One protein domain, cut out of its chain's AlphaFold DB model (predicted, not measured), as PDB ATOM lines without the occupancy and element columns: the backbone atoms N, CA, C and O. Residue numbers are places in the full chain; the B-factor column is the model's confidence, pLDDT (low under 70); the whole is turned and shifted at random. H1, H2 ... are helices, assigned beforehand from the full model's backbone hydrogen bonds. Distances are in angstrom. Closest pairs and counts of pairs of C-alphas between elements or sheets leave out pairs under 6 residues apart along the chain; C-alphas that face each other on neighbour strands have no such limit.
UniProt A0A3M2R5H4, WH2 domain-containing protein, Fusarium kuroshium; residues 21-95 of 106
ATOM      1  N   ASP A  21      10.852  38.645 -26.347       78.88
ATOM      2  CA  ASP A  21      11.017  38.831 -24.908       78.88
ATOM      3  C   ASP A  21      10.274  40.102 -24.460       78.88
ATOM      4  O   ASP A  21      10.549  41.202 -24.949       78.88
ATOM      5  N   THR A  22       9.288  39.953 -23.569       77.81
ATOM      6  CA  THR A  22       8.429  41.063 -23.132       77.81
ATOM      7  C   THR A  22       9.245  42.203 -22.519       77.81
ATOM      8  O   THR A  22       8.922  43.373 -22.733       77.81
ATOM      9  N   GLY A  23      10.342  41.881 -21.827       87.44
ATOM     10  CA  GLY A  23      11.271  42.862 -21.270       87.44
ATOM     11  C   GLY A  23      12.040  43.618 -22.353       87.44
ATOM     12  O   GLY A  23      12.189  44.839 -22.265       87.44
ATOM     13  N   ARG A  24      12.458  42.937 -23.427       87.31
ATOM     14  CA  ARG A  24      13.064  43.592 -24.599       87.31
ATOM     15  C   ARG A  24      12.093  44.575 -25.249       87.31
ATOM     16  O   ARG A  24      12.495  45.689 -25.571       87.31
ATOM     17  N   SER A  25      10.839  44.183 -25.454       89.12
ATOM     18  CA  SER A  25       9.845  45.055 -26.091       89.12
ATOM     19  C   SER A  25       9.540  46.294 -25.246       89.12
ATOM     20  O   SER A  25       9.441  47.388 -25.798       89.12
ATOM     21  N   ALA A  26       9.464  46.147 -23.917       92.94
ATOM     22  CA  ALA A  26       9.313  47.276 -22.998       92.94
ATOM     23  C   ALA A  26      10.497  48.256 -23.100       92.94
ATOM     24  O   ALA A  26      10.286  49.439 -23.356       92.94
ATOM     25  N   MET A  27      11.736  47.750 -23.035       91.69
ATOM     26  CA  MET A  27      12.954  48.557 -23.203       91.69
ATOM     27  C   MET A  27      12.962  49.317 -24.538       91.69
ATOM     28  O   MET A  27      13.285  50.505 -24.578       91.69
ATOM     29  N   LEU A  28      12.638  48.641 -25.645       92.00
ATOM     30  CA  LEU A  28      12.588  49.281 -26.962       92.00
ATOM     31  C   LEU A  28      11.504  50.366 -27.020       92.00
ATOM     32  O   LEU A  28      11.738  51.426 -27.600       92.00
ATOM     33  N   GLY A  29      10.356  50.131 -26.378       94.56
ATOM     34  CA  GLY A  29       9.289  51.119 -26.234       94.56
ATOM     35  C   GLY A  29       9.734  52.360 -25.457       94.56
ATOM     36  O   GLY A  29       9.465  53.479 -25.897       94.56
ATOM     37  N   ASP A  30      10.463  52.183 -24.355       93.62
ATOM     38  CA  ASP A  30      11.004  53.292 -23.562       93.62
ATOM     39  C   ASP A  30      12.040  54.104 -24.348       93.62
ATOM     40  O   ASP A  30      11.995  55.335 -24.340       93.62
ATOM     41  N   ILE A  31      12.918  53.438 -25.108       94.62
ATOM     42  CA  ILE A  31      13.881  54.108 -25.998       94.62
ATOM     43  C   ILE A  31      13.150  54.937 -27.052       94.62
ATOM     44  O   ILE A  31      13.513  56.088 -27.298       94.62
ATOM     45  N   GLN A  32      12.108  54.382 -27.669       93.88
ATOM     46  CA  GLN A  32      11.324  55.104 -28.666       93.88
ATOM     47  C   GLN A  32      10.619  56.322 -28.051       93.88
ATOM     48  O   GLN A  32      10.671  57.409 -28.629       93.88
ATOM     49  N   ARG A  33      10.022  56.173 -26.861       95.12
ATOM     50  CA  ARG A  33       9.380  57.274 -26.120       95.12
ATOM     51  C   ARG A  33      10.368  58.361 -25.700       95.12
ATOM     52  O   ARG A  33      10.006  59.532 -25.705       95.12
ATOM     53  N   ALA A  34      11.606  57.993 -25.383       93.12
ATOM     54  CA  ALA A  34      12.665  58.915 -24.980       93.12
ATOM     55  C   ALA A  34      13.320  59.678 -26.153       93.12
ATOM     56  O   ALA A  34      14.271  60.422 -25.923       93.12
ATOM     57  N   GLY A  35      12.861  59.506 -27.400       94.31
ATOM     58  CA  GLY A  35      13.423  60.186 -28.580       94.31
ATOM     59  C   GLY A  35      14.297  59.306 -29.484       94.31
ATOM     60  O   GLY A  35      14.981  59.816 -30.371       94.31
ATOM     61  N   GLY A  36      14.258  57.985 -29.298       93.94
ATOM     62  CA  GLY A  36      14.950  57.010 -30.139       93.94
ATOM     63  C   GLY A  36      16.453  56.911 -29.868       93.94
ATOM     64  O   GLY A  36      16.975  57.400 -28.876       93.94
ATOM     65  N   ILE A  37      17.189  56.262 -30.775       91.25
ATOM     66  CA  ILE A  37      18.634  56.022 -30.598       91.25
ATOM     67  C   ILE A  37      19.428  57.342 -30.538       91.25
ATOM     68  O   ILE A  37      20.455  57.409 -29.870       91.25
ATOM     69  N   ALA A  38      18.942  58.400 -31.194       92.88
ATOM     70  CA  ALA A  38      19.605  59.704 -31.231       92.88
ATOM     71  C   ALA A  38      19.604  60.441 -29.880       92.88
ATOM     72  O   ALA A  38      20.472  61.283 -29.659       92.88
ATOM     73  N   SER A  39      18.664  60.129 -28.978       93.56
ATOM     74  CA  SER A  39      18.614  60.724 -27.636       93.56
ATOM     75  C   SER A  39      19.454  59.969 -26.603       93.56
ATOM     76  O   SER A  39      19.658  60.461 -25.492       93.56
ATOM     77  N   LEU A  40      19.982  58.792 -26.954       90.12
ATOM     78  CA  LEU A  40      20.849  58.020 -26.071       90.12
ATOM     79  C   LEU A  40      22.256  58.625 -26.021       90.12
ATOM     80  O   LEU A  40      22.835  59.031 -27.030       90.12
ATOM     81  N   LYS A  41      22.851  58.635 -24.824       92.25
ATOM     82  CA  LYS A  41      24.237  59.076 -24.642       92.25
ATOM     83  C   LYS A  41      25.193  58.130 -25.367       92.25
ATOM     84  O   LYS A  41      25.090  56.909 -25.258       92.25
ATOM     85  N   LYS A  42      26.185  58.705 -26.045       93.44
ATOM     86  CA  LYS A  42      27.256  57.938 -26.676       93.44
ATOM     87  C   LYS A  42      28.148  57.295 -25.613       93.44
ATOM     88  O   LYS A  42      28.658  57.980 -24.728       93.44
ATOM     89  N   VAL A  43      28.313  55.982 -25.714       93.62
ATOM     90  CA  VAL A  43      29.188  55.186 -24.848       93.62
ATOM     91  C   VAL A  43      30.544  55.028 -25.528       93.62
ATOM     92  O   VAL A  43      30.617  54.941 -26.757       93.62
ATOM     93  N   ASP A  44      31.616  55.023 -24.734       95.75
ATOM     94  CA  ASP A  44      32.960  54.788 -25.249       95.75
ATOM     95  C   ASP A  44      33.079  53.392 -25.873       95.75
ATOM     96  O   ASP A  44      32.499  52.422 -25.379       95.75
ATOM     97  N   ARG A  45      33.857  53.272 -26.951       90.31
ATOM     98  CA  ARG A  45      33.947  52.023 -27.716       90.31
ATOM     99  C   ARG A  45      34.521  50.865 -26.902       90.31
ATOM    100  O   ARG A  45      34.127  49.730 -27.149       90.31
ATOM    101  N   SER A  46      35.375  51.136 -25.914       93.31
ATOM    102  CA  SER A  46      35.906  50.110 -25.006       93.31
ATOM    103  C   SER A  46      34.842  49.505 -24.083       93.31
ATOM    104  O   SER A  46      35.004  48.385 -23.608       93.31
ATOM    105  N   GLN A  47      33.738  50.220 -23.850       92.69
ATOM    106  CA  GLN A  47      32.634  49.784 -22.995       92.69
ATOM    107  C   GLN A  47      31.483  49.154 -23.791       92.69
ATOM    108  O   GLN A  47      30.537  48.621 -23.202       92.69
ATOM    109  N   ILE A  48      31.533  49.203 -25.126       90.00
ATOM    110  CA  ILE A  48      30.510  48.592 -25.973       90.00
ATOM    111  C   ILE A  48      30.663  47.073 -25.909       90.00
ATOM    112  O   ILE A  48      31.638  46.500 -26.388       90.00
ATOM    113  N   ARG A  49      29.642  46.405 -25.366       88.56
ATOM    114  CA  ARG A  49      29.521  44.948 -25.433       88.56
ATOM    115  C   ARG A  49      29.038  44.539 -26.824       88.56
ATOM    116  O   ARG A  49      27.846  44.306 -27.032       88.56
ATOM    117  N   ASP A  50      29.970  44.503 -27.770       84.94
ATOM    118  CA  ASP A  50      29.697  44.150 -29.160       84.94
ATOM    119  C   ASP A  50      29.220  42.692 -29.270       84.94
ATOM    120  O   ASP A  50      29.896  41.755 -28.847       84.94
ATOM    121  N   ARG A  51      28.010  42.513 -29.810       82.19
ATOM    122  CA  ARG A  51      27.405  41.205 -30.104       82.19
ATOM    123  C   ARG A  51      27.096  41.032 -31.589       82.19
ATOM    124  O   ARG A  51      26.342  40.130 -31.937       82.19
ATOM    125  N   SER A  52      27.664  41.866 -32.459       79.94
ATOM    126  CA  SER A  52      27.460  41.791 -33.912       79.94
ATOM    127  C   SER A  52      27.921  40.460 -34.519       79.94
ATOM    128  O   SER A  52      27.324  39.999 -35.483       79.94
ATOM    129  N   GLY A  53      28.926  39.807 -33.922       76.19
ATOM    130  CA  GLY A  53      29.401  38.477 -34.327       76.19
ATOM    131  C   GLY A  53      28.715  37.296 -33.630       76.19
ATOM    132  O   GLY A  53      29.057  36.148 -33.907       76.19
ATOM    133  N   ALA A  54      27.782  37.535 -32.703       74.12
ATOM    134  CA  ALA A  54      27.074  36.444 -32.047       74.12
ATOM    135  C   ALA A  54      26.020  35.874 -33.003       74.12
ATOM    136  O   ALA A  54      25.118  36.597 -33.428       74.12
ATOM    137  N   GLN A  55      26.093  34.572 -33.299       61.59
ATOM    138  CA  GLN A  55      24.991  33.880 -33.962       61.59
ATOM    139  C   GLN A  55      23.791  33.868 -33.010       61.59
ATOM    140  O   GLN A  55      23.723  33.089 -32.060       61.59
ATOM    141  N   VAL A  56      22.860  34.798 -33.221       69.31
ATOM    142  CA  VAL A  56      21.570  34.792 -32.534       69.31
ATOM    143  C   VAL A  56      20.804  33.599 -33.086       69.31
ATOM    144  O   VAL A  56      20.593  33.523 -34.293       69.31
ATOM    145  N   ALA A  57      20.396  32.660 -32.229       57.09
ATOM    146  CA  ALA A  57      19.496  31.590 -32.641       57.09
ATOM    147  C   ALA A  57      18.216  32.227 -33.219       57.09
ATOM    148  O   ALA A  57      17.450  32.853 -32.488       57.09
ATOM    149  N   GLY A  58      18.051  32.135 -34.543       62.38
ATOM    150  CA  GLY A  58      16.963  32.765 -35.301       62.38
ATOM    151  C   GLY A  58      17.314  34.055 -36.060       62.38
ATOM    152  O   GLY A  58      16.452  34.567 -36.762       62.38
ATOM    153  N   GLY A  59      18.537  34.585 -35.960       49.81
ATOM    154  CA  GLY A  59      19.050  35.550 -36.941       49.81
ATOM    155  C   GLY A  59      19.538  34.791 -38.169       49.81
ATOM    156  O   GLY A  59      20.140  33.736 -37.977       49.81
ATOM    157  N   ASP A  60      19.261  35.295 -39.377       54.44
ATOM    158  CA  ASP A  60      19.567  34.708 -40.693       54.44
ATOM    159  C   ASP A  60      21.029  34.254 -40.861       54.44
ATOM    160  O   ASP A  60      21.830  34.809 -41.606       54.44
ATOM    161  N   SER A  61      21.383  33.178 -40.180       46.97
ATOM    162  CA  SER A  61      22.339  32.208 -40.653       46.97
ATOM    163  C   SER A  61      21.497  31.264 -41.489       46.97
ATOM    164  O   SER A  61      20.823  30.384 -40.953       46.97
ATOM    165  N   GLY A  62      21.491  31.487 -42.804       49.03
ATOM    166  CA  GLY A  62      21.139  30.457 -43.771       49.03
ATOM    167  C   GLY A  62      22.032  29.248 -43.507       49.03
ATOM    168  O   GLY A  62      23.151  29.158 -43.994       49.03
ATOM    169  N   GLY A  63      21.554  28.381 -42.630       46.31
ATOM    170  CA  GLY A  63      22.295  27.299 -42.012       46.31
ATOM    171  C   GLY A  63      21.295  26.295 -41.474       46.31
ATOM    172  O   GLY A  63      21.265  25.999 -40.285       46.31
ATOM    173  N   GLY A  64      20.432  25.805 -42.365       40.25
ATOM    174  CA  GLY A  64      19.741  24.549 -42.138       40.25
ATOM    175  C   GLY A  64      20.788  23.442 -42.119       40.25
ATOM    176  O   GLY A  64      21.352  23.101 -43.156       40.25
ATOM    177  N   GLY A  65      21.080  22.928 -40.927       41.38
ATOM    178  CA  GLY A  65      21.887  21.732 -40.760       41.38
ATOM    179  C   GLY A  65      21.243  20.560 -41.496       41.38
ATOM    180  O   GLY A  65      20.109  20.183 -41.209       41.38
ATOM    181  N   ALA A  66      21.984  19.967 -42.427       43.56
ATOM    182  CA  ALA A  66      21.791  18.566 -42.761       43.56
ATOM    183  C   ALA A  66      22.395  17.730 -41.616       43.56
ATOM    184  O   ALA A  66      23.495  18.053 -41.150       43.56
ATOM    185  N   PRO A  67      21.720  16.678 -41.127       50.34
ATOM    186  CA  PRO A  67      22.312  15.804 -40.132       50.34
ATOM    187  C   PRO A  67      23.429  14.998 -40.804       50.34
ATOM    188  O   PRO A  67      23.169  14.216 -41.708       50.34
ATOM    189  N   GLY A  68      24.666  15.209 -40.351       52.47
ATOM    190  CA  GLY A  68      25.802  14.310 -40.555       52.47
ATOM    191  C   GLY A  68      26.271  14.099 -41.998       52.47
ATOM    192  O   GLY A  68      25.774  13.232 -42.707       52.47
ATOM    193  N   ALA A  69      27.361  14.765 -42.374       41.31
ATOM    194  CA  ALA A  69      28.300  14.219 -43.351       41.31
ATOM    195  C   ALA A  69      29.732  14.464 -42.838       41.31
ATOM    196  O   ALA A  69      30.027  15.583 -42.407       41.31
ATOM    197  N   PRO A  70      30.606  13.439 -42.804       44.72
ATOM    198  CA  PRO A  70      31.980  13.604 -42.355       44.72
ATOM    199  C   PRO A  70      32.727  14.508 -43.343       44.72
ATOM    200  O   PRO A  70      32.434  14.511 -44.537       44.72
ATOM    201  N   GLY A  71      33.642  15.318 -42.811       51.22
ATOM    202  CA  GLY A  71      34.239  16.457 -43.502       51.22
ATOM    203  C   GLY A  71      34.843  16.164 -44.877       51.22
ATOM    204  O   GLY A  71      35.407  15.101 -45.124       51.22
ATOM    205  N   ALA A  72      34.797  17.180 -45.737       37.47
ATOM    206  CA  ALA A  72      35.655  17.295 -46.908       37.47
ATOM    207  C   ALA A  72      36.575  18.519 -46.720       37.47
ATOM    208  O   ALA A  72      36.087  19.590 -46.346       37.47
ATOM    209  N   PRO A  73      37.897  18.384 -46.922       51.66
ATOM    210  CA  PRO A  73      38.847  19.460 -46.700       51.66
ATOM    211  C   PRO A  73      38.973  20.348 -47.945       51.66
ATOM    212  O   PRO A  73      39.266  19.854 -49.025       51.66
ATOM    213  N   GLY A  74      38.860  21.665 -47.755       45.66
ATOM    214  CA  GLY A  74      39.492  22.678 -48.607       45.66
ATOM    215  C   GLY A  74      38.871  22.971 -49.981       45.66
ATOM    216  O   GLY A  74      38.316  22.112 -50.653       45.66
ATOM    217  N   GLY A  75      39.053  24.219 -50.422       43.66
ATOM    218  CA  GLY A  75      38.929  24.618 -51.828       43.66
ATOM    219  C   GLY A  75      37.960  25.774 -52.049       43.66
ATOM    220  O   GLY A  75      36.769  25.632 -51.818       43.66
ATOM    221  N   GLY A  76      38.497  26.923 -52.467       50.19
ATOM    222  CA  GLY A  76      37.797  28.199 -52.624       50.19
ATOM    223  C   GLY A  76      36.599  28.185 -53.579       50.19
ATOM    224  O   GLY A  76      36.541  27.419 -54.535       50.19
ATOM    225  N   GLY A  77      35.652  29.075 -53.294       57.91
ATOM    226  CA  GLY A  77      34.410  29.249 -54.044       57.91
ATOM    227  C   GLY A  77      33.397  30.002 -53.191       57.91
ATOM    228  O   GLY A  77      32.392  29.439 -52.760       57.91
ATOM    229  N   GLY A  78      33.718  31.246 -52.837       73.50
ATOM    230  CA  GLY A  78      32.838  32.081 -52.020       73.50
ATOM    231  C   GLY A  78      31.647  32.597 -52.832       73.50
ATOM    232  O   GLY A  78      31.621  32.501 -54.056       73.50
ATOM    233  N   MET A  79      30.669  33.220 -52.169       74.56
ATOM    234  CA  MET A  79      29.492  33.847 -52.804       74.56
ATOM    235  C   MET A  79      29.840  34.747 -54.010       74.56
ATOM    236  O   MET A  79      29.051  34.857 -54.946       74.56
ATOM    237  N   ALA A  80      31.028  35.359 -54.006       76.62
ATOM    238  CA  ALA A  80      31.544  36.160 -55.112       76.62
ATOM    239  C   ALA A  80      31.756  35.348 -56.405       76.62
ATOM    240  O   ALA A  80      31.380  35.813 -57.479       76.62
ATOM    241  N   ASP A  81      32.277  34.124 -56.305       75.50
ATOM    242  CA  ASP A  81      32.490  33.229 -57.449       75.50
ATOM    243  C   ASP A  81      31.151  32.729 -58.012       75.50
ATOM    244  O   ASP A  81      30.943  32.687 -59.226       75.50
ATOM    245  N   ALA A  82      30.189  32.444 -57.126       80.75
ATOM    246  CA  ALA A  82      28.824  32.091 -57.517       80.75
ATOM    247  C   ALA A  82      28.112  33.254 -58.232       80.75
ATOM    248  O   ALA A  82      27.388  33.042 -59.208       80.75
ATOM    249  N   LEU A  83      28.348  34.491 -57.782       82.19
ATOM    250  CA  LEU A  83      27.803  35.686 -58.418       82.19
ATOM    251  C   LEU A  83      28.445  35.943 -59.788       82.19
ATOM    252  O   LEU A  83      27.727  36.253 -60.740       82.19
ATOM    253  N   ALA A  84      29.763  35.769 -59.920       83.19
ATOM    254  CA  ALA A  84      30.468  35.912 -61.193       83.19
ATOM    255  C   ALA A  84      29.946  34.918 -62.247       83.19
ATOM    256  O   ALA A  84      29.580  35.326 -63.354       83.19
ATOM    257  N   ALA A  85      29.795  33.644 -61.874       81.38
ATOM    258  CA  ALA A  85      29.241  32.613 -62.751       81.38
ATOM    259  C   ALA A  85      27.778  32.904 -63.149       81.38
ATOM    260  O   ALA A  85      27.391  32.731 -64.309       81.38
ATOM    261  N   ALA A  86      26.959  33.399 -62.213       82.44
ATOM    262  CA  ALA A  86      25.577  33.787 -62.493       82.44
ATOM    263  C   ALA A  86      25.485  34.984 -63.461       82.44
ATOM    264  O   ALA A  86      24.619  35.006 -64.341       82.44
ATOM    265  N   LEU A  87      26.392  35.958 -63.340       85.88
ATOM    266  CA  LEU A  87      26.464  37.112 -64.240       85.88
ATOM    267  C   LEU A  87      26.915  36.718 -65.651       85.88
ATOM    268  O   LEU A  87      26.312  37.184 -66.617       85.88
ATOM    269  N   GLN A  88      27.906  35.833 -65.789       83.25
ATOM    270  CA  GLN A  88      28.335  35.317 -67.096       83.25
ATOM    271  C   GLN A  88      27.194  34.570 -67.801       83.25
ATOM    272  O   GLN A  88      26.865  34.890 -68.943       83.25
ATOM    273  N   LYS A  89      26.488  33.690 -67.081       81.06
ATOM    274  CA  LYS A  89      25.324  32.964 -67.613       81.06
ATOM    275  C   LYS A  89      24.177  33.896 -68.027       81.06
ATOM    276  O   LYS A  89      23.488  33.643 -69.016       81.06
ATOM    277  N   ARG A  90      23.966  35.003 -67.300       82.88
ATOM    278  CA  ARG A  90      22.999  36.046 -67.683       82.88
ATOM    279  C   ARG A  90      23.458  36.809 -68.928       82.88
ATOM    280  O   ARG A  90      22.626  37.073 -69.792       82.88
ATOM    281  N   LYS A  91      24.745  37.147 -69.032       81.44
ATOM    282  CA  LYS A  91      25.315  37.861 -70.185       81.44
ATOM    283  C   LYS A  91      25.181  37.049 -71.475       81.44
ATOM    284  O   LYS A  91      24.752  37.602 -72.478       81.44
ATOM    285  N   GLU A  92      25.471  35.752 -71.436       73.88
ATOM    286  CA  GLU A  92      25.307  34.855 -72.590       73.88
ATOM    287  C   GLU A  92      23.843  34.765 -73.041       73.88
ATOM    288  O   GLU A  92      23.557  34.888 -74.228       73.88
ATOM    289  N   LYS A  93      22.898  34.639 -72.097       73.06
ATOM    290  CA  LYS A  93      21.459  34.618 -72.405       73.06
ATOM    291  C   LYS A  93      20.968  35.934 -73.025       73.06
ATOM    292  O   LYS A  93      20.158  35.904 -73.945       73.06
ATOM    293  N   VAL A  94      21.447  37.072 -72.521       74.75
ATOM    294  CA  VAL A  94      21.096  38.405 -73.040       74.75
ATOM    295  C   VAL A  94      21.705  38.629 -74.423       74.75
ATOM    296  O   VAL A  94      20.981  38.995 -75.335       74.75
ATOM    297  N   SER A  95      22.991  38.322 -74.613       63.81
ATOM    298  CA  SER A  95      23.676  38.500 -75.901       63.81
ATOM    299  C   SER A  95      23.130  37.588 -77.002       63.81
ATOM    300  O   SER A  95      23.152  37.965 -78.163       63.81
TER     301      SER A  95
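This is residues 21 to 95 of the 106 residues of the protein "WH2 domain-containing protein" of Fusarium kuroshium (UniProt A0A3M2R5H4). This is a model with little regular structure: two separate helices, H2 the longer and H1 the shorter, sit at opposite ends of a long winding strip of chain, with no shared core. The printed part has 75 residues, with two named helices in the order H1, H2 and no named strand. The class is all helix, but the named elements hold only 29 of the 75 residues. The whole is extended, with a radius of gyration of the C-alphas of 21.8 A and spans of 54 by 41 by 29 A.

H2, residues 79 to 95, stands free, within the free stretch of residues 41 to 95. H1, residues 22 to 33, is apart from H2. Residues 21 to 27, of which 22 to 27 belong to H1, also stand free. In H1 and H2 every O i to N i+4 pair is within hydrogen-bond range.

H2 runs 24.3 A from C-alpha 79 at (29.492, 33.847, -52.804) to C-alpha 95 at (23.676, 38.500, -75.901). H1 runs 16.5 A, beginning at C-alpha 22 at (8.429, 41.063, -23.132).

The two C-alphas farthest apart, those of Gly 23 and Ser 95, are 56.2 A apart. The printed part has no cut. The link from H1 to H2, 45 residues, is long. Confidence is low, under 70, at residues 55 to 77 and residue 95.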